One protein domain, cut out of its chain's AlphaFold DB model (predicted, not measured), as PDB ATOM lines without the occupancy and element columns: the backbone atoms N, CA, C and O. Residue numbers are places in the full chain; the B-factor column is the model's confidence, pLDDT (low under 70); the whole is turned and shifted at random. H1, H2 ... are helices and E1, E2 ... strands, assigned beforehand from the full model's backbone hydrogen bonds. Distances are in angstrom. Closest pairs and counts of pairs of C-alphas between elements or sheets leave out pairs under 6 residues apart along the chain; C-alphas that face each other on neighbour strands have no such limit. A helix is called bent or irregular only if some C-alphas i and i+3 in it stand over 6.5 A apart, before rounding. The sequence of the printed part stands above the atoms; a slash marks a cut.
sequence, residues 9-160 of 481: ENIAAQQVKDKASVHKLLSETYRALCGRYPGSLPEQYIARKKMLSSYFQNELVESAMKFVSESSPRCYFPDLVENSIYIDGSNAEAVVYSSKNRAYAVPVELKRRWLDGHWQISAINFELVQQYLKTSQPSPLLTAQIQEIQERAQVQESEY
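AT A GLANCE: This is residues 9 to 160 of the 481 residues of an uncharacterized protein of Hafnia alvei ATCC 51873 (UniProt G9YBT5). A strongly twisted sheet of four strands sits between two long helices: it curls round H1 on one face, and H5 crosses E1, E2 and E3 on the other, making three layers. H1 runs on past the sheet, and near that end H2 folds back along it, followed by H3, while H4 packs on H3. The printed part has 152 residues, in the order H1 H2 H3 E1 E2 E3 E4 H4 H5; the class is mixed, helices and strands. The sheet order is E1, E2, E3, E4, antiparallel throughout. The whole is compact, with a radius of gyration of the C-alphas of 15.7 A and spans of 52 by 38 by 24 A.

IN THESE COORDINATES: The strands are E1, residues 80 to 88, 21.7 A long; E2, residues 91 to 98, 23.2 A; E3, residues 101 to 112, 29.5 A; and E4, residues 119 to 123. E1 bends by 67 degrees at residue 83 and E3 by 71 degrees at residue 104. H1, residues 9 to 34, is 38.3 A long and begins with C-alpha 9 at (2.805, 25.576, 44.813). H5, residues 140 to 159, is 28.6 A long and ends with C-alpha 159 at (9.683, 31.562, 38.607). The other helices are H2, residues 41 to 52, H3, residues 58 to 70, and H4, residues 126 to 135. H3 is irregular, with C-alphas 59 and 62 7.1 A apart.

HOW THE PARTS SIT: The strands form a meander, each the antiparallel neighbour of the one before. Within hydrogen-bond range across the neighbour strands are N 86 and O 93 of E1 and E2, 2.8 A apart, N 94 and O 108 of E2 and E3, 2.9 A apart, and N 111 and O 120 of E3 and E4, 2.9 A apart. H1 is on the sheet; its closest C-alphas to E1 are those of His 23 and Val 81, 6.3 A apart. H5 is on the opposite face at a height over the sheet of 7.9 A and runs across the strands, at 64 degrees to E1 on the local plane; the closest C-alphas of H5 and E1 are those of Ala 153 and Tyr 86, 4.5 A apart. H3 and H4 only graze the sheet, with residues 58 to 61 and 126 to 133. H1 and H2 form a helical hairpin: residues 29 to 33 of H1 alone touch H2, at a shallow tilt of 6 degrees, opposite ways, with the closest C-alphas, of Ala 32 and Met 51, 5.9 A apart. H3 touches H4 at a shallow tilt of 21 degrees, the same way, with the closest C-alphas, of Phe 67 and Phe 126, 6.6 A apart. H2 and H5 are apart. Every O i to N i+4 pair is within hydrogen-bond range in H2, H4 and H5, against 20 of 22 in H1 and 7 of 9 in H3.

THE WHOLE: The C-alphas farthest apart, of Glu 9 and Ser 40, are 51.5 A apart. The printed part has no cut and no long link. The mean pLDDT of the printed part is 85.1, with residues 9 to 11, 72 to 73 and 114 to 115 under 70.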
ATOM      1  N   GLU A   9       3.533  26.676  45.456       64.38
ATOM      2  CA  GLU A   9       2.805  25.576  44.813       64.38
ATOM      3  C   GLU A   9       1.338  25.927  44.516       64.38
ATOM      4  O   GLU A   9       0.852  25.652  43.420       64.38
ATOM      5  N   ASN A  10       0.642  26.603  45.438       67.19
ATOM      6  CA  ASN A  10      -0.731  27.066  45.220       67.19
ATOM      7  C   ASN A  10      -0.798  28.142  44.127       67.19
ATOM      8  O   ASN A  10      -1.710  28.126  43.297       67.19
ATOM      9  N   ILE A  11       0.190  29.044  44.091       68.94
ATOM     10  CA  ILE A  11       0.308  30.074  43.050       68.94
ATOM     11  C   ILE A  11       0.553  29.419  41.684       68.94
ATOM     12  O   ILE A  11      -0.156  29.735  40.729       68.94
ATOM     13  N   ALA A  12       1.474  28.454  41.595       72.69
ATOM     14  CA  ALA A  12       1.744  27.716  40.361       72.69
ATOM     15  C   ALA A  12       0.509  26.930  39.873       72.69
ATOM     16  O   ALA A  12       0.138  27.007  38.700       72.69
ATOM     17  N   ALA A  13      -0.201  26.236  40.769       74.12
ATOM     18  CA  ALA A  13      -1.415  25.493  40.427       74.12
ATOM     19  C   ALA A  13      -2.554  26.410  39.937       74.12
ATOM     20  O   ALA A  13      -3.287  26.061  39.006       74.12
ATOM     21  N   GLN A  14      -2.708  27.589  40.543       79.25
ATOM     22  CA  GLN A  14      -3.700  28.575  40.120       79.25
ATOM     23  C   GLN A  14      -3.327  29.213  38.773       79.25
ATOM     24  O   GLN A  14      -4.190  29.343  37.904       79.25
ATOM     25  N   GLN A  15      -2.046  29.518  38.551       81.69
ATOM     26  CA  GLN A  15      -1.546  30.014  37.266       81.69
ATOM     27  C   GLN A  15      -1.798  29.017  36.128       81.69
ATOM     28  O   GLN A  15      -2.234  29.431  35.057       81.69
ATOM     29  N   VAL A  16      -1.613  27.709  36.347       83.50
ATOM     30  CA  VAL A  16      -1.928  26.676  35.339       83.50
ATOM     31  C   VAL A  16      -3.414  26.703  34.958       83.50
ATOM     32  O   VAL A  16      -3.754  26.700  33.773       83.50
ATOM     33  N   LYS A  17      -4.315  26.785  35.947       84.94
ATOM     34  CA  LYS A  17      -5.770  26.862  35.707       84.94
ATOM     35  C   LYS A  17      -6.168  28.130  34.953       84.94
ATOM     36  O   LYS A  17      -7.016  28.085  34.057       84.94
ATOM     37  N   ASP A  18      -5.561  29.256  35.306       86.50
ATOM     38  CA  ASP A  18      -5.860  30.534  34.674       86.50
ATOM     39  C   ASP A  18      -5.296  30.609  33.250       86.50
ATOM     40  O   ASP A  18      -6.029  31.015  32.346       86.50
ATOM     41  N   LYS A  19      -4.076  30.106  33.005       88.38
ATOM     42  CA  LYS A  19      -3.493  29.986  31.654       88.38
ATOM     43  C   LYS A  19      -4.361  29.103  30.756       88.38
ATOM     44  O   LYS A  19      -4.663  29.496  29.632       88.38
ATOM     45  N   ALA A  20      -4.855  27.969  31.262       87.25
ATOM     46  CA  ALA A  20      -5.779  27.104  30.522       87.25
ATOM     47  C   ALA A  20      -7.111  27.805  30.185       87.25
ATOM     48  O   ALA A  20      -7.651  27.644  29.086       87.25
ATOM     49  N   SER A  21      -7.633  28.615  31.110       87.94
ATOM     50  CA  SER A  21      -8.883  29.362  30.921       87.94
ATOM     51  C   SER A  21      -8.734  30.491  29.895       87.94
ATOM     52  O   SER A  21      -9.590  30.637  29.019       87.94
ATOM     53  N   VAL A  22      -7.634  31.249  29.960       89.62
ATOM     54  CA  VAL A  22      -7.284  32.294  28.982       89.62
ATOM     55  C   VAL A  22      -7.052  31.681  27.601       89.62
ATOM     56  O   VAL A  22      -7.620  32.156  26.618       89.62
ATOM     57  N   HIS A  23      -6.307  30.575  27.523       90.31
ATOM     58  CA  HIS A  23      -6.078  29.846  26.275       90.31
ATOM     59  C   HIS A  23      -7.399  29.428  25.613       90.31
ATOM     60  O   HIS A  23      -7.617  29.680  24.425       90.31
ATOM     61  N   LYS A  24      -8.323  28.836  26.385       89.50
ATOM     62  CA  LYS A  24      -9.646  28.449  25.881       89.50
ATOM     63  C   LYS A  24     -10.406  29.652  25.317       89.50
ATOM     64  O   LYS A  24     -10.883  29.582  24.185       89.50
ATOM     65  N   LEU A  25     -10.474  30.753  26.063       91.44
ATOM     66  CA  LEU A  25     -11.164  31.969  25.634       91.44
ATOM     67  C   LEU A  25     -10.610  32.519  24.312       91.44
ATOM     68  O   LEU A  25     -11.372  32.793  23.381       91.44
ATOM     69  N   LEU A  26      -9.288  32.657  24.210       89.62
ATOM     70  CA  LEU A  26      -8.634  33.194  23.016       89.62
ATOM     71  C   LEU A  26      -8.846  32.277  21.800       89.62
ATOM     72  O   LEU A  26      -9.155  32.765  20.712       89.62
ATOM     73  N   SER A  27      -8.813  30.953  21.994       85.94
ATOM     74  CA  SER A  27      -9.089  29.975  20.929       85.94
ATOM     75  C   SER A  27     -10.525  30.056  20.384       85.94
ATOM     76  O   SER A  27     -10.777  29.857  19.192       85.94
ATOM     77  N   GLU A  28     -11.492  30.385  21.242       89.00
ATOM     78  CA  GLU A  28     -12.897  30.535  20.858       89.00
ATOM     79  C   GLU A  28     -13.183  31.901  20.218       89.00
ATOM     80  O   GLU A  28     -14.069  32.014  19.364       89.00
ATOM     81  N   THR A  29     -12.389  32.923  20.551       88.75
ATOM     82  CA  THR A  29     -12.531  34.290  20.028       88.75
ATOM     83  C   THR A  29     -12.382  34.337  18.504       88.75
ATOM     84  O   THR A  29     -13.154  35.023  17.827       88.75
ATOM     85  N   TYR A  30     -11.470  33.543  17.929       86.31
ATOM     86  CA  TYR A  30     -11.345  33.418  16.473       86.31
ATOM     87  C   TYR A  30     -12.653  32.950  15.819       86.31
ATOM     88  O   TYR A  30     -13.077  33.498  14.800       86.31
ATOM     89  N   ARG A  31     -13.348  31.971  16.418       84.62
ATOM     90  CA  ARG A  31     -14.648  31.505  15.906       84.62
ATOM     91  C   ARG A  31     -15.715  32.587  16.028       84.62
ATOM     92  O   ARG A  31     -16.546  32.704  15.133       84.62
ATOM     93  N   ALA A  32     -15.682  33.391  17.088       87.56
ATOM     94  CA  ALA A  32     -16.613  34.500  17.252       87.56
ATOM     95  C   ALA A  32     -16.416  35.582  16.170       87.56
ATOM     96  O   ALA A  32     -17.388  36.025  15.556       87.56
ATOM     97  N   LEU A  33     -15.169  35.959  15.872       86.69
ATOM     98  CA  LEU A  33     -14.851  36.987  14.873       86.69
ATOM     99  C   LEU A  33     -14.993  36.481  13.431       86.69
ATOM    100  O   LEU A  33     -15.696  37.081  12.617       86.69
ATOM    101  N   CYS A  34     -14.341  35.362  13.122       85.19
ATOM    102  CA  CYS A  34     -14.154  34.862  11.762       85.19
ATOM    103  C   CYS A  34     -15.077  33.685  11.395       85.19
ATOM    104  O   CYS A  34     -15.019  33.179  10.272       85.19
ATOM    105  N   GLY A  35     -15.935  33.236  12.316       83.81
ATOM    106  CA  GLY A  35     -16.899  32.162  12.074       83.81
ATOM    107  C   GLY A  35     -18.011  32.541  11.094       83.81
ATOM    108  O   GLY A  35     -18.332  33.719  10.883       83.81
ATOM    109  N   ARG A  36     -18.621  31.508  10.497       82.69
ATOM    110  CA  ARG A  36     -19.816  31.643   9.655       82.69
ATOM    111  C   ARG A  36     -21.061  31.678  10.532       82.69
ATOM    112  O   ARG A  36     -21.229  30.814  11.389       82.69
ATOM    113  N   TYR A  37     -21.939  32.636  10.261       83.38
ATOM    114  CA  TYR A  37     -23.221  32.784  10.941       83.38
ATOM    115  C   TYR A  37     -24.353  32.473   9.951       83.38
ATOM    116  O   TYR A  37     -24.264  32.887   8.793       83.38
ATOM    117  N   PRO A  38     -25.385  31.716  10.356       79.81
ATOM    118  CA  PRO A  38     -26.533  31.438   9.500       79.81
ATOM    119  C   PRO A  38     -27.423  32.682   9.346       79.81
ATOM    120  O   PRO A  38     -27.405  33.570  10.196       79.81
ATOM    121  N   GLY A  39     -28.235  32.714   8.286       85.38
ATOM    122  CA  GLY A  39     -29.252  33.750   8.068       85.38
ATOM    123  C   GLY A  39     -28.824  34.894   7.146       85.38
ATOM    124  O   GLY A  39     -27.785  34.840   6.484       85.38
ATOM    125  N   SER A  40     -29.664  35.921   7.077       87.06
ATOM    126  CA  SER A  40     -29.448  37.162   6.323       87.06
ATOM    127  C   SER A  40     -28.340  38.034   6.938       87.06
ATOM    128  O   SER A  40     -27.994  37.877   8.105       87.06
ATOM    129  N   LEU A  41     -27.773  38.985   6.181       82.19
ATOM    130  CA  LEU A  41     -26.706  39.874   6.685       82.19
ATOM    131  C   LEU A  41     -27.064  40.594   8.010       82.19
ATOM    132  O   LEU A  41     -26.210  40.619   8.899       82.19
ATOM    133  N   PRO A  42     -28.293  41.119   8.208       84.88
ATOM    134  CA  PRO A  42     -28.699  41.686   9.497       84.88
ATOM    135  C   PRO A  42     -28.732  40.657  10.637       84.88
ATOM    136  O   PRO A  42     -28.270  40.944  11.740       84.88
ATOM    137  N   GLU A  43     -29.221  39.441  10.380       86.81
ATOM    138  CA  GLU A  43     -29.248  38.360  11.378       86.81
ATOM    139  C   GLU A  43     -27.833  37.909  11.754       86.81
ATOM    140  O   GLU A  43     -27.537  37.722  12.933       86.81
ATOM    141  N   GLN A  44     -26.933  37.813  10.771       85.81
ATOM    142  CA  GLN A  44     -25.521  37.511  11.001       85.81
ATOM    143  C   GLN A  44     -24.838  38.601  11.834       85.81
ATOM    144  O   GLN A  44     -24.073  38.281  12.745       85.81
ATOM    145  N   TYR A  45     -25.130  39.879  11.563       86.00
ATOM    146  CA  TYR A  45     -24.611  41.008  12.338       86.00
ATOM    147  C   TYR A  45     -25.060  40.929  13.806       86.00
ATOM    148  O   TYR A  45     -24.226  41.016  14.709       86.00
ATOM    149  N   ILE A  46     -26.352  40.684  14.056       87.62
ATOM    150  CA  ILE A  46     -26.910  40.543  15.411       87.62
ATOM    151  C   ILE A  46     -26.308  39.328  16.130       87.62
ATOM    152  O   ILE A  46     -25.885  39.436  17.284       87.62
ATOM    153  N   ALA A  47     -26.240  38.175  15.458       88.81
ATOM    154  CA  ALA A  47     -25.707  36.943  16.032       88.81
ATOM    155  C   ALA A  47     -24.220  37.075  16.393       88.81
ATOM    156  O   ALA A  47     -23.817  36.683  17.490       88.81
ATOM    157  N   ARG A  48     -23.417  37.688  15.514       90.12
ATOM    158  CA  ARG A  48     -21.998  37.956  15.771       90.12
ATOM    159  C   ARG A  48     -21.811  38.939  16.917       90.12
ATOM    160  O   ARG A  48     -21.036  38.651  17.823       90.12
ATOM    161  N   LYS A  49     -22.553  40.051  16.930       91.00
ATOM    162  CA  LYS A  49     -22.496  41.041  18.016       91.00
ATOM    163  C   LYS A  49     -22.788  40.398  19.372       91.00
ATOM    164  O   LYS A  49     -22.023  40.581  20.312       91.00
ATOM    165  N   LYS A  50     -23.833  39.566  19.442       91.50
ATOM    166  CA  LYS A  50     -24.187  38.805  20.648       91.50
ATOM    167  C   LYS A  50     -23.072  37.850  21.088       91.50
ATOM    168  O   LYS A  50     -22.810  37.743  22.279       91.50
ATOM    169  N   MET A  51     -22.430  37.157  20.146       90.12
ATOM    170  CA  MET A  51     -21.314  36.252  20.437       90.12
ATOM    171  C   MET A  51     -20.107  37.025  20.993       90.12
ATOM    172  O   MET A  51     -19.525  36.613  21.991       90.12
ATOM    173  N   LEU A  52     -19.760  38.167  20.387       91.12
ATOM    174  CA  LEU A  52     -18.624  38.993  20.805       91.12
ATOM    175  C   LEU A  52     -18.789  39.565  22.216       91.12
ATOM    176  O   LEU A  52     -17.800  39.622  22.942       91.12
ATOM    177  N   SER A  53     -20.011  39.892  22.646       90.25
ATOM    178  CA  SER A  53     -20.292  40.334  24.024       90.25
ATOM    179  C   SER A  53     -19.916  39.306  25.104       90.25
ATOM    180  O   SER A  53     -19.788  39.666  26.271       90.25
ATOM    181  N   SER A  54     -19.726  38.032  24.742       89.69
ATOM    182  CA  SER A  54     -19.257  36.990  25.666       89.69
ATOM    183  C   SER A  54     -17.731  36.950  25.815       89.69
ATOM    184  O   SER A  54     -17.243  36.417  26.806       89.69
ATOM    185  N   TYR A  55     -16.982  37.505  24.855       91.94
ATOM    186  CA  TYR A  55     -15.516  37.404  24.781       91.94
ATOM    187  C   TYR A  55     -14.805  38.750  24.972       91.94
ATOM    188  O   TYR A  55     -13.695  38.780  25.496       91.94
ATOM    189  N   PHE A  56     -15.440  39.855  24.581       93.56
ATOM    190  CA  PHE A  56     -14.916  41.217  24.688       93.56
ATOM    191  C   PHE A  56     -15.648  42.008  25.773       93.56
ATOM    192  O   PHE A  56     -16.831  41.779  26.031       93.56
ATOM    193  N   GLN A  57     -14.958  42.980  26.370       91.56
ATOM    194  CA  GLN A  57     -15.618  44.040  27.127       91.56
ATOM    195  C   GLN A  57     -16.509  44.889  26.207       91.56
ATOM    196  O   GLN A  57     -16.243  45.016  25.008       91.56
ATOM    197  N   ASN A  58     -17.587  45.446  26.762       88.38
ATOM    198  CA  ASN A  58     -18.648  46.107  25.995       88.38
ATOM    199  C   ASN A  58     -18.115  47.245  25.110       88.38
ATOM    200  O   ASN A  58     -18.590  47.431  23.993       88.38
ATOM    201  N   GLU A  59     -17.094  47.955  25.585       90.00
ATOM    202  CA  GLU A  59     -16.437  49.081  24.925       90.00
ATOM    203  C   GLU A  59     -15.690  48.665  23.646       90.00
ATOM    204  O   GLU A  59     -15.507  49.477  22.741       90.00
ATOM    205  N   LEU A  60     -15.284  47.395  23.538       92.44
ATOM    206  CA  LEU A  60     -14.525  46.871  22.400       92.44
ATOM    207  C   LEU A  60     -15.383  46.171  21.347       92.44
ATOM    208  O   LEU A  60     -14.897  45.920  20.242       92.44
ATOM    209  N   VAL A  61     -16.645  45.854  21.654       92.06
ATOM    210  CA  VAL A  61     -17.512  45.069  20.758       92.06
ATOM    211  C   VAL A  61     -17.714  45.773  19.413       92.06
ATOM    212  O   VAL A  61     -17.623  45.128  18.370       92.06
ATOM    213  N   GLU A  62     -17.935  47.089  19.406       90.56
ATOM    214  CA  GLU A  62     -18.115  47.847  18.157       90.56
ATOM    215  C   GLU A  62     -16.823  47.929  17.334       90.56
ATOM    216  O   GLU A  62     -16.848  47.733  16.118       90.56
ATOM    217  N   SER A  63     -15.674  48.127  17.986       91.25
ATOM    218  CA  SER A  63     -14.362  48.123  17.325       91.25
ATOM    219  C   SER A  63     -14.043  46.759  16.703       91.25
ATOM    220  O   SER A  63     -13.557  46.689  15.574       91.25
ATOM    221  N   ALA A  64     -14.393  45.669  17.391       90.81
ATOM    222  CA  ALA A  64     -14.262  44.310  16.880       90.81
ATOM    223  C   ALA A  64     -15.183  44.055  15.673       90.81
ATOM    224  O   ALA A  64     -14.760  43.476  14.671       90.81
ATOM    225  N   MET A  65     -16.432  44.531  15.725       89.56
ATOM    226  CA  MET A  65     -17.367  44.453  14.597       89.56
ATOM    227  C   MET A  65     -16.859  45.237  13.382       89.56
ATOM    228  O   MET A  65     -16.896  44.720  12.260       89.56
ATOM    229  N   LYS A  66     -16.327  46.447  13.602       89.69
ATOM    230  CA  LYS A  66     -15.708  47.275  12.560       89.69
ATOM    231  C   LYS A  66     -14.519  46.557  11.918       89.69
ATOM    232  O   LYS A  66     -14.501  46.408  10.695       89.69
ATOM    233  N   PHE A  67     -13.605  46.015  12.723       88.75
ATOM    234  CA  PHE A  67     -12.447  45.257  12.242       88.75
ATOM    235  C   PHE A  67     -12.842  44.107  11.303       88.75
ATOM    236  O   PHE A  67     -12.253  43.946  10.231       88.75
ATOM    237  N   VAL A  68     -13.864  43.325  11.668       86.25
ATOM    238  CA  VAL A  68     -14.338  42.205  10.838       86.25
ATOM    239  C   VAL A  68     -14.950  42.698   9.525       86.25
ATOM    240  O   VAL A  68     -14.729  42.077   8.485       86.25
ATOM    241  N   SER A  69     -15.694  43.808   9.553       83.06
ATOM    242  CA  SER A  69     -16.291  44.388   8.344       83.06
ATOM    243  C   SER A  69     -15.234  44.868   7.342       83.06
ATOM    244  O   SER A  69     -15.352  44.593   6.149       83.06
ATOM    245  N   GLU A  70     -14.156  45.484   7.834       82.94
ATOM    246  CA  GLU A  70     -13.052  46.012   7.023       82.94
ATOM    247  C   GLU A  70     -12.102  44.907   6.525       82.94
ATOM    248  O   GLU A  70     -11.397  45.094   5.537       82.94
ATOM    249  N   SER A  71     -12.116  43.732   7.165       73.25
ATOM    250  CA  SER A  71     -11.285  42.570   6.802       73.25
ATOM    251  C   SER A  71     -11.956  41.597   5.808       73.25
ATOM    252  O   SER A  71     -11.392  40.556   5.470       73.25
ATOM    253  N   SER A  72     -13.183  41.872   5.355       65.88
ATOM    254  CA  SER A  72     -13.955  41.000   4.451       65.88
ATOM    255  C   SER A  72     -13.331  40.916   3.041       65.88
ATOM    256  O   SER A  72     -12.893  41.943   2.527       65.88
ATOM    257  N   PRO A  73     -13.287  39.736   2.370       61.62
ATOM    258  CA  PRO A  73     -14.033  38.499   2.658       61.62
ATOM    259  C   PRO A  73     -13.273  37.422   3.449       61.62
ATOM    260  O   PRO A  73     -13.832  36.359   3.722       61.62
ATOM    261  N   ARG A  74     -12.007  37.642   3.817       70.38
ATOM    262  CA  ARG A  74     -11.196  36.672   4.570       70.38
ATOM    263  C   ARG A  74     -10.786  37.316   5.888       70.38
ATOM    264  O   ARG A  74      -9.830  38.068   5.937       70.38
ATOM    265  N   CYS A  75     -11.524  37.034   6.955       75.75
ATOM    266  CA  CYS A  75     -11.177  37.497   8.296       75.75
ATOM    267  C   CYS A  75      -9.808  36.917   8.707       75.75
ATOM    268  O   CYS A  75      -9.676  35.704   8.873       75.75
ATOM    269  N   TYR A  76      -8.788  37.775   8.813       75.50
ATOM    270  CA  TYR A  76      -7.408  37.413   9.164       75.50
ATOM    271  C   TYR A  76      -7.115  37.745  10.634       75.50
ATOM    272  O   TYR A  76      -6.246  38.557  10.956       75.50
ATOM    273  N   PHE A  77      -7.870  37.122  11.539       82.50
ATOM    274  CA  PHE A  77      -7.579  37.181  12.969       82.50
ATOM    275  C   PHE A  77      -6.699  35.984  13.379       82.50
ATOM    276  O   PHE A  77      -6.927  34.890  12.858       82.50
ATOM    277  N   PRO A  78      -5.702  36.164  14.263       82.94
ATOM    278  CA  PRO A  78      -4.917  35.061  14.820       82.94
ATOM    279  C   PRO A  78      -5.782  33.974  15.484       82.94
ATOM    280  O   PRO A  78      -6.814  34.276  16.082       82.94
ATOM    281  N   ASP A  79      -5.366  32.713  15.378       81.69
ATOM    282  CA  ASP A  79      -6.132  31.527  15.800       81.69
ATOM    283  C   ASP A  79      -5.322  30.517  16.631       81.69
ATOM    284  O   ASP A  79      -5.884  29.534  17.118       81.69
ATOM    285  N   LEU A  80      -4.020  30.751  16.813       80.94
ATOM    286  CA  LEU A  80      -3.106  29.889  17.551       80.94
ATOM    287  C   LEU A  80      -2.613  30.603  18.812       80.94
ATOM    288  O   LEU A  80      -1.997  31.661  18.742       80.94
ATOM    289  N   VAL A  81      -2.855  30.001  19.971       80.31
ATOM    290  CA  VAL A  81      -2.357  30.491  21.259       80.31
ATOM    291  C   VAL A  81      -1.211  29.574  21.679       80.31
ATOM    292  O   VAL A  81      -1.416  28.376  21.843       80.31
ATOM    293  N   GLU A  82      -0.003  30.119  21.801       80.44
ATOM    294  CA  GLU A  82       1.177  29.382  22.285       80.44
ATOM    295  C   GLU A  82       1.460  29.738  23.763       80.44
ATOM    296  O   GLU A  82       0.628  30.361  24.429       80.44
ATOM    297  N   ASN A  83       2.635  29.381  24.297       74.69
ATOM    298  CA  ASN A  83       3.024  29.616  25.702       74.69
ATOM    299  C   ASN A  83       3.347  31.092  26.033       74.69
ATOM    300  O   ASN A  83       4.143  31.389  26.915       74.69
ATOM    301  N   SER A  84       2.729  32.046  25.344       84.50
ATOM    302  CA  SER A  84       2.950  33.482  25.538       84.50
ATOM    303  C   SER A  84       1.813  34.107  26.347       84.50
ATOM    304  O   SER A  84       1.230  35.087  25.899       84.50
ATOM    305  N   ILE A  85       1.451  33.506  27.490       90.75
ATOM    306  CA  ILE A  85       0.412  34.013  28.402       90.75
ATOM    307  C   ILE A  85       1.065  34.405  29.728       90.75
ATOM    308  O   ILE A  85       1.598  33.550  30.440       90.75
ATOM    309  N   TYR A  86       0.960  35.683  30.073       91.19
ATOM    310  CA  TYR A  86       1.350  36.256  31.353       91.19
ATOM    311  C   TYR A  86       0.102  36.572  32.182       91.19
ATOM    312  O   TYR A  86      -0.871  37.114  31.659       91.19
ATOM    313  N   ILE A  87       0.105  36.223  33.470       89.19
ATOM    314  CA  ILE A  87      -1.041  36.442  34.366       89.19
ATOM    315  C   ILE A  87      -0.606  37.229  35.592       89.19
ATOM    316  O   ILE A  87       0.259  36.782  36.339       89.19
ATOM    317  N   ASP A  88      -1.275  38.345  35.846       83.75
ATOM    318  CA  ASP A  88      -1.098  39.160  37.043       83.75
ATOM    319  C   ASP A  88      -2.450  39.364  37.740       83.75
ATOM    320  O   ASP A  88      -3.247  40.249  37.413       83.75
ATOM    321  N   GLY A  89      -2.758  38.465  38.680       83.19
ATOM    322  CA  GLY A  89      -3.986  38.495  39.471       83.19
ATOM    323  C   GLY A  89      -5.270  38.439  38.628       83.19
ATOM    324  O   GLY A  89      -5.723  37.368  38.210       83.19
ATOM    325  N   SER A  90      -5.916  39.594  38.455       86.44
ATOM    326  CA  SER A  90      -7.135  39.761  37.648       86.44
ATOM    327  C   SER A  90      -6.874  40.251  36.224       86.44
ATOM    328  O   SER A  90      -7.836  40.444  35.484       86.44
ATOM    329  N   ASN A  91      -5.616  40.462  35.848       90.12
ATOM    330  CA  ASN A  91      -5.198  40.863  34.513       90.12
ATOM    331  C   ASN A  91      -4.413  39.720  33.862       90.12
ATOM    332  O   ASN A  91      -3.749  38.935  34.541       90.12
ATOM    333  N   ALA A  92      -4.504  39.609  32.545       92.56
ATOM    334  CA  ALA A  92      -3.661  38.717  31.773       92.56
ATOM    335  C   ALA A  92      -3.282  39.380  30.455       92.56
ATOM    336  O   ALA A  92      -4.047  40.161  29.896       92.56
ATOM    337  N   GLU A  93      -2.109  39.037  29.956       93.06
ATOM    338  CA  GLU A  93      -1.602  39.494  28.672       93.06
ATOM    339  C   GLU A  93      -1.177  38.276  27.871       93.06
ATOM    340  O   GLU A  93      -0.582  37.338  28.406       93.06
ATOM    341  N   ALA A  94      -1.529  38.258  26.592       93.31
ATOM    342  CA  ALA A  94      -1.254  37.125  25.734       93.31
ATOM    343  C   ALA A  94      -0.841  37.559  24.335       93.31
ATOM    344  O   ALA A  94      -1.313  38.572  23.821       93.31
ATOM    345  N   VAL A  95      -0.015  36.742  23.688       91.75
ATOM    346  CA  VAL A  95       0.269  36.864  22.257       91.75
ATOM    347  C   VAL A  95      -0.467  35.759  21.508       91.75
ATOM    348  O   VAL A  95      -0.293  34.575  21.800       91.75
ATOM    349  N   VAL A  96      -1.291  36.146  20.533       90.69
ATOM    350  CA  VAL A  96      -2.010  35.210  19.658       90.69
ATOM    351  C   VAL A  96      -1.379  35.233  18.272       90.69
ATOM    352  O   VAL A  96      -1.240  36.294  17.665       90.69
ATOM    353  N   TYR A  97      -1.026  34.060  17.761       88.88
ATOM    354  CA  TYR A  97      -0.352  33.842  16.484       88.88
ATOM    355  C   TYR A  97      -1.330  33.358  15.416       88.88
ATOM    356  O   TYR A  97      -2.382  32.787  15.704       88.88
ATOM    357  N   SER A  98      -0.983  33.551  14.149       84.94
ATOM    358  CA  SER A  98      -1.684  32.888  13.051       84.94
ATOM    359  C   SER A  98      -1.073  31.528  12.756       84.94
ATOM    360  O   SER A  98       0.113  31.408  12.449       84.94
ATOM    361  N   SER A  99      -1.922  30.503  12.738       82.12
ATOM    362  CA  SER A  99      -1.581  29.147  12.305       82.12
ATOM    363  C   SER A  99      -1.043  29.104  10.870       82.12
ATOM    364  O   SER A  99      -0.255  28.226  10.525       82.12
ATOM    365  N   LYS A 100      -1.436  30.072  10.031       80.56
ATOM    366  CA  LYS A 100      -1.036  30.175   8.618       80.56
ATOM    367  C   LYS A 100       0.259  30.955   8.412       80.56
ATOM    368  O   LYS A 100       0.910  30.778   7.389       80.56
ATOM    369  N   ASN A 101       0.600  31.847   9.339       81.69
ATOM    370  CA  ASN A 101       1.826  32.632   9.308       81.69
ATOM    371  C   ASN A 101       2.228  32.981  10.742       81.69
ATOM    372  O   ASN A 101       1.716  33.947  11.304       81.69
ATOM    373  N   ARG A 102       3.171  32.223  11.308       78.56
ATOM    374  CA  ARG A 102       3.623  32.424  12.691       78.56
ATOM    375  C   ARG A 102       4.334  33.757  12.925       78.56
ATOM    376  O   ARG A 102       4.439  34.177  14.068       78.56
ATOM    377  N   ALA A 103       4.780  34.448  11.872       78.62
ATOM    378  CA  ALA A 103       5.304  35.805  12.012       78.62
ATOM    379  C   ALA A 103       4.197  36.820  12.354       78.62
ATOM    380  O   ALA A 103       4.478  37.870  12.929       78.62
ATOM    381  N   TYR A 104       2.937  36.523  12.013       84.50
ATOM    382  CA  TYR A 104       1.796  37.372  12.341       84.50
ATOM    383  C   TYR A 104       1.271  37.038  13.737       84.50
ATOM    384  O   TYR A 104       0.685  35.974  13.959       84.50
ATOM    385  N   ALA A 105       1.487  37.976  14.655       88.00
ATOM    386  CA  ALA A 105       1.148  37.864  16.060       88.00
ATOM    387  C   ALA A 105       0.505  39.162  16.562       88.00
ATOM    388  O   ALA A 105       0.830  40.252  16.081       88.00
ATOM    389  N   VAL A 106      -0.422  39.037  17.509       89.62
ATOM    390  CA  VAL A 106      -1.192  40.156  18.059       89.62
ATOM    391  C   VAL A 106      -1.199  40.074  19.587       89.62
ATOM    392  O   VAL A 106      -1.608  39.038  20.119       89.62
ATOM    393  N   PRO A 107      -0.771  41.138  20.292       91.69
ATOM    394  CA  PRO A 107      -0.892  41.227  21.737       91.69
ATOM    395  C   PRO A 107      -2.345  41.517  22.132       91.69
ATOM    396  O   PRO A 107      -3.043  42.307  21.488       91.69
ATOM    397  N   VAL A 108      -2.799  40.864  23.194       93.38
ATOM    398  CA  VAL A 108      -4.160  40.964  23.717       93.38
ATOM    399  C   VAL A 108      -4.096  41.094  25.231       93.38
ATOM    400  O   VAL A 108      -3.447  40.288  25.896       93.38
ATOM    401  N   GLU A 109      -4.815  42.070  25.775       94.12
ATOM    402  CA  GLU A 109      -4.996  42.224  27.217       94.12
ATOM    403  C   GLU A 109      -6.365  41.691  27.631       94.12
ATOM    404  O   GLU A 109      -7.376  41.902  26.948       94.12
ATOM    405  N   LEU A 110      -6.411  41.022  28.776       94.88
ATOM    406  CA  LEU A 110      -7.606  40.427  29.342       94.88
ATOM    407  C   LEU A 110      -7.793  40.851  30.793       94.88
ATOM    408  O   LEU A 110      -6.843  40.954  31.568       94.88
ATOM    409  N   LYS A 111      -9.057  40.996  31.184       93.19
ATOM    410  CA  LYS A 111      -9.465  41.235  32.568       93.19
ATOM    411  C   LYS A 111     -10.444  40.180  33.036       93.19
ATOM    412  O   LYS A 111     -11.336  39.756  32.299       93.19
ATOM    413  N   ARG A 112     -10.294  39.779  34.293       88.75
ATOM    414  CA  ARG A 112     -11.212  38.871  34.968       88.75
ATOM    415  C   ARG A 112     -12.386  39.651  35.548       88.75
ATOM    416  O   ARG A 112     -12.200  40.587  36.324       88.75
ATOM    417  N   ARG A 113     -13.606  39.234  35.219       85.50
ATOM    418  CA  ARG A 113     -14.831  39.787  35.790       85.50
ATOM    419  C   ARG A 113     -14.965  39.375  37.255       85.50
ATOM    420  O   ARG A 113     -14.874  38.199  37.597       85.50
ATOM    421  N   TRP A 114     -15.197  40.359  38.119       64.56
ATOM    422  CA  TRP A 114     -15.198  40.166  39.573       64.56
ATOM    423  C   TRP A 114     -16.338  39.262  40.076       64.56
ATOM    424  O   TRP A 114     -16.142  38.508  41.020       64.56
ATOM    425  N   LEU A 115     -17.507  39.304  39.421       66.75
ATOM    426  CA  LEU A 115     -18.721  38.599  39.863       66.75
ATOM    427  C   LEU A 115     -18.677  37.076  39.670       66.75
ATOM    428  O   LEU A 115     -19.284  36.354  40.453       66.75
ATOM    429  N   ASP A 116     -18.011  36.585  38.627       76.56
ATOM    430  CA  ASP A 116     -18.077  35.173  38.225       76.56
ATOM    431  C   ASP A 116     -16.738  34.584  37.759       76.56
ATOM    432  O   ASP A 116     -16.671  33.425  37.357       76.56
ATOM    433  N   GLY A 117     -15.655  35.363  37.822       79.06
ATOM    434  CA  GLY A 117     -14.305  34.887  37.537       79.06
ATOM    435  C   GLY A 117     -14.006  34.629  36.059       79.06
ATOM    436  O   GLY A 117     -12.919  34.133  35.754       79.06
ATOM    437  N   HIS A 118     -14.918  34.972  35.145       87.62
ATOM    438  CA  HIS A 118     -14.719  34.807  33.706       87.62
ATOM    439  C   HIS A 118     -13.773  35.874  33.136       87.62
ATOM    440  O   HIS A 118     -13.873  37.056  33.461       87.62
ATOM    441  N   TRP A 119     -12.858  35.459  32.263       92.62
ATOM    442  CA  TRP A 119     -11.968  36.357  31.526       92.62
ATOM    443  C   TRP A 119     -12.706  37.026  30.359       92.62
ATOM    444  O   TRP A 119     -13.609  36.428  29.780       92.62
ATOM    445  N   GLN A 120     -12.321  38.253  30.010       94.00
ATOM    446  CA  GLN A 120     -12.766  38.967  28.808       94.00
ATOM    447  C   GLN A 120     -11.612  39.796  28.242       94.00
ATOM    448  O   GLN A 120     -10.796  40.308  29.006       94.00
ATOM    449  N   ILE A 121     -11.563  39.963  26.921       94.81
ATOM    450  CA  ILE A 121     -10.597  40.840  26.253       94.81
ATOM    451  C   ILE A 121     -10.931  42.287  26.610       94.81
ATOM    452  O   ILE A 121     -12.035  42.760  26.321       94.81
ATOM    453  N   SER A 122      -9.982  42.966  27.246       92.94
ATOM    454  CA  SER A 122     -10.102  44.346  27.722       92.94
ATOM    455  C   SER A 122      -9.347  45.351  26.865       92.94
ATOM    456  O   SER A 122      -9.711  46.524  26.873       92.94
ATOM    457  N   ALA A 123      -8.334  44.918  26.107       91.25
ATOM    458  CA  ALA A 123      -7.672  45.761  25.115       91.25
ATOM    459  C   ALA A 123      -7.102  44.938  23.954       91.25
ATOM    460  O   ALA A 123      -6.584  43.834  24.130       91.25
ATOM    461  N   ILE A 124      -7.210  45.502  22.752       91.00
ATOM    462  CA  ILE A 124      -6.572  45.023  21.525       91.00
ATOM    463  C   ILE A 124      -6.473  46.200  20.548       91.00
ATOM    464  O   ILE A 124      -7.446  46.927  20.334       91.00
ATOM    465  N   ASN A 125      -5.303  46.409  19.944       87.81
ATOM    466  CA  ASN A 125      -5.105  47.513  19.008       87.81
ATOM    467  C   ASN A 125      -5.449  47.085  17.574       87.81
ATOM    468  O   ASN A 125      -4.575  46.718  16.790       87.81
ATOM    469  N   PHE A 126      -6.736  47.132  17.222       87.00
ATOM    470  CA  PHE A 126      -7.206  46.741  15.889       87.00
ATOM    471  C   PHE A 126      -6.575  47.556  14.744       87.00
ATOM    472  O   PHE A 126      -6.440  47.031  13.640       87.00
ATOM    473  N   GLU A 127      -6.152  48.800  14.984       83.56
ATOM    474  CA  GLU A 127      -5.506  49.641  13.967       83.56
ATOM    475  C   GLU A 127      -4.115  49.113  13.601       83.56
ATOM    476  O   GLU A 127      -3.806  48.951  12.419       83.56
ATOM    477  N   LEU A 128      -3.302  48.756  14.603       80.62
ATOM    478  CA  LEU A 128      -1.996  48.126  14.386       80.62
ATOM    479  C   LEU A 128      -2.130  46.756  13.715       80.62
ATOM    480  O   LEU A 128      -1.332  46.418  12.840       80.62
ATOM    481  N   VAL A 129      -3.166  45.991  14.074       83.31
ATOM    482  CA  VAL A 129      -3.479  44.705  13.435       83.31
ATOM    483  C   VAL A 129      -3.782  44.907  11.948       83.31
ATOM    484  O   VAL A 129      -3.206  44.230  11.097       83.31
ATOM    485  N   GLN A 130      -4.631  45.877  11.600       83.69
ATOM    486  CA  GLN A 130      -4.925  46.193  10.201       83.69
ATOM    487  C   GLN A 130      -3.719  46.735   9.442       83.69
ATOM    488  O   GLN A 130      -3.547  46.415   8.265       83.69
ATOM    489  N   GLN A 131      -2.891  47.560  10.083       82.56
ATOM    490  CA  GLN A 131      -1.661  48.054   9.482       82.56
ATOM    491  C   GLN A 131      -0.738  46.887   9.135       82.56
ATOM    492  O   GLN A 131      -0.288  46.811   7.994       82.56
ATOM    493  N   TYR A 132      -0.536  45.949  10.065       84.19
ATOM    494  CA  TYR A 132       0.272  44.759   9.823       84.19
ATOM    495  C   TYR A 132      -0.305  43.923   8.664       84.19
ATOM    496  O   TYR A 132       0.426  43.531   7.756       84.19
ATOM    497  N   LEU A 133      -1.626  43.731   8.601       82.25
ATOM    498  CA  LEU A 133      -2.258  43.041   7.468       82.25
ATOM    499  C   LEU A 133      -2.027  43.750   6.120       82.25
ATOM    500  O   LEU A 133      -1.886  43.080   5.099       82.25
ATOM    501  N   LYS A 134      -1.969  45.088   6.100       83.31
ATOM    502  CA  LYS A 134      -1.738  45.884   4.881       83.31
ATOM    503  C   LYS A 134      -0.275  45.886   4.436       83.31
ATOM    504  O   LYS A 134      -0.008  45.793   3.243       83.31
ATOM    505  N   THR A 135       0.666  46.020   5.367       84.12
ATOM    506  CA  THR A 135       2.104  46.157   5.067       84.12
ATOM    507  C   THR A 135       2.840  44.820   5.053       84.12
ATOM    508  O   THR A 135       3.965  44.754   4.565       84.12
ATOM    509  N   SER A 136       2.236  43.762   5.606       80.75
ATOM    510  CA  SER A 136       2.894  42.479   5.903       80.75
ATOM    511  C   SER A 136       4.156  42.622   6.768       80.75
ATOM    512  O   SER A 136       4.985  41.716   6.810       80.75
ATOM    513  N   GLN A 137       4.298  43.749   7.476       81.06
ATOM    514  CA  GLN A 137       5.386  44.033   8.412       81.06
ATOM    515  C   GLN A 137       4.818  44.649   9.700       81.06
ATOM    516  O   GLN A 137       4.024  45.594   9.608       81.06
ATOM    517  N   PRO A 138       5.203  44.153  10.890       81.38
ATOM    518  CA  PRO A 138       4.742  44.722  12.150       81.38
ATOM    519  C   PRO A 138       5.365  46.107  12.369       81.38
ATOM    520  O   PRO A 138       6.494  46.370  11.952       81.38
ATOM    521  N   SER A 139       4.638  47.005  13.038       81.75
ATOM    522  CA  SER A 139       5.219  48.282  13.457       81.75
ATOM    523  C   SER A 139       6.252  48.057  14.575       81.75
ATOM    524  O   SER A 139       6.105  47.109  15.350       81.75
ATOM    525  N   PRO A 140       7.264  48.932  14.734       83.25
ATOM    526  CA  PRO A 140       8.224  48.827  15.837       83.25
ATOM    527  C   PRO A 140       7.557  48.776  17.219       83.25
ATOM    528  O   PRO A 140       8.006  48.041  18.094       83.25
ATOM    529  N   LEU A 141       6.448  49.507  17.388       79.50
ATOM    530  CA  LEU A 141       5.642  49.501  18.608       79.50
ATOM    531  C   LEU A 141       5.003  48.128  18.869       79.50
ATOM    532  O   LEU A 141       5.060  47.632  19.989       79.50
ATOM    533  N   LEU A 142       4.427  47.505  17.837       82.06
ATOM    534  CA  LEU A 142       3.806  46.184  17.943       82.06
ATOM    535  C   LEU A 142       4.847  45.101  18.268       82.06
ATOM    536  O   LEU A 142       4.602  44.242  19.109       82.06
ATOM    537  N   THR A 143       6.023  45.169  17.636       85.38
ATOM    538  CA  THR A 143       7.141  44.252  17.905       85.38
ATOM    539  C   THR A 143       7.629  44.363  19.349       85.38
ATOM    540  O   THR A 143       7.821  43.337  19.998       85.38
ATOM    541  N   ALA A 144       7.773  45.586  19.873       85.56
ATOM    542  CA  ALA A 144       8.183  45.810  21.259       85.56
ATOM    543  C   ALA A 144       7.174  45.222  22.262       85.56
ATOM    544  O   ALA A 144       7.576  44.531  23.193       85.56
ATOM    545  N   GLN A 145       5.868  45.418  22.032       86.06
ATOM    546  CA  GLN A 145       4.813  44.855  22.887       86.06
ATOM    547  C   GLN A 145       4.819  43.321  22.903       86.06
ATOM    548  O   GLN A 145       4.674  42.708  23.957       86.06
ATOM    549  N   ILE A 146       4.995  42.689  21.739       87.88
ATOM    550  CA  ILE A 146       5.059  41.225  21.636       87.88
ATOM    551  C   ILE A 146       6.261  40.687  22.417       87.88
ATOM    552  O   ILE A 146       6.103  39.743  23.190       87.88
ATOM    553  N   GLN A 147       7.435  41.300  22.239       89.69
ATOM    554  CA  GLN A 147       8.656  40.885  22.926       89.69
ATOM    555  C   GLN A 147       8.517  41.022  24.449       89.69
ATOM    556  O   GLN A 147       8.860  40.097  25.180       89.69
ATOM    557  N   GLU A 148       7.946  42.127  24.928       89.69
ATOM    558  CA  GLU A 148       7.749  42.366  26.359       89.69
ATOM    559  C   GLU A 148       6.835  41.314  27.013       89.69
ATOM    560  O   GLU A 148       7.141  40.798  28.090       89.69
ATOM    561  N   ILE A 149       5.727  40.947  26.355       89.19
ATOM    562  CA  ILE A 149       4.809  39.911  26.858       89.19
ATOM    563  C   ILE A 149       5.487  38.538  26.854       89.19
ATOM    564  O   ILE A 149       5.318  37.765  27.798       89.19
ATOM    565  N   GLN A 150       6.261  38.223  25.812       89.62
ATOM    566  CA  GLN A 150       7.002  36.963  25.716       89.62
ATOM    567  C   GLN A 150       8.043  36.834  26.833       89.62
ATOM    568  O   GLN A 150       8.082  35.805  27.506       89.62
ATOM    569  N   GLU A 151       8.832  37.883  27.073       90.00
ATOM    570  CA  GLU A 151       9.824  37.915  28.150       90.00
ATOM    571  C   GLU A 151       9.152  37.755  29.520       90.00
ATOM    572  O   GLU A 151       9.571  36.916  30.318       90.00
ATOM    573  N   ARG A 152       8.050  38.473  29.780       86.75
ATOM    574  CA  ARG A 152       7.289  38.341  31.035       86.75
ATOM    575  C   ARG A 152       6.683  36.953  31.226       86.75
ATOM    576  O   ARG A 152       6.744  36.409  32.330       86.75
ATOM    577  N   ALA A 153       6.124  36.359  30.174       87.38
ATOM    578  CA  ALA A 153       5.574  35.006  30.225       87.38
ATOM    579  C   ALA A 153       6.666  33.962  30.520       87.38
ATOM    580  O   ALA A 153       6.457  33.084  31.360       87.38
ATOM    581  N   GLN A 154       7.840  34.099  29.895       86.94
ATOM    582  CA  GLN A 154       8.988  33.216  30.101       86.94
ATOM    583  C   GLN A 154       9.585  33.357  31.509       86.94
ATOM    584  O   GLN A 154       9.893  32.355  32.156       86.94
ATOM    585  N   VAL A 155       9.704  34.587  32.025       86.88
ATOM    586  CA  VAL A 155      10.144  34.832  33.407       86.88
ATOM    587  C   VAL A 155       9.158  34.199  34.390       86.88
ATOM    588  O   VAL A 155       9.582  33.439  35.256       86.88
ATOM    589  N   GLN A 156       7.850  34.397  34.200       84.31
ATOM    590  CA  GLN A 156       6.824  33.802  35.061       84.31
ATOM    591  C   GLN A 156       6.840  32.264  35.029       84.31
ATOM    592  O   GLN A 156       6.641  31.630  36.063       84.31
ATOM    593  N   GLU A 157       7.093  31.653  33.870       82.25
ATOM    594  CA  GLU A 157       7.222  30.196  33.737       82.25
ATOM    595  C   GLU A 157       8.483  29.645  34.422       82.25
ATOM    596  O   GLU A 157       8.456  28.536  34.950       82.25
ATOM    597  N   SER A 158       9.568  30.425  34.486       81.19
ATOM    598  CA  SER A 158      10.778  30.035  35.223       81.19
ATOM    599  C   SER A 158      10.676  30.260  36.739       81.19
ATOM    600  O   SER A 158      11.260  29.498  37.508       81.19
ATOM    601  N   GLU A 159       9.915  31.266  37.186       79.44
ATOM    602  CA  GLU A 159       9.683  31.562  38.607       79.44
ATOM    603  C   GLU A 159       8.667  30.607  39.259       79.44
ATOM    604  O   GLU A 159       8.806  30.239  40.431       79.44
ATOM    605  N   TYR A 160       7.678  30.166  38.477       72.12
ATOM    606  CA  TYR A 160       6.640  29.218  38.872       72.12
ATOM    607  C   TYR A 160       6.592  28.057  37.868       72.12
ATOM    608  O   TYR A 160       5.644  27.957  37.080       72.12
TER     609      TYR A 160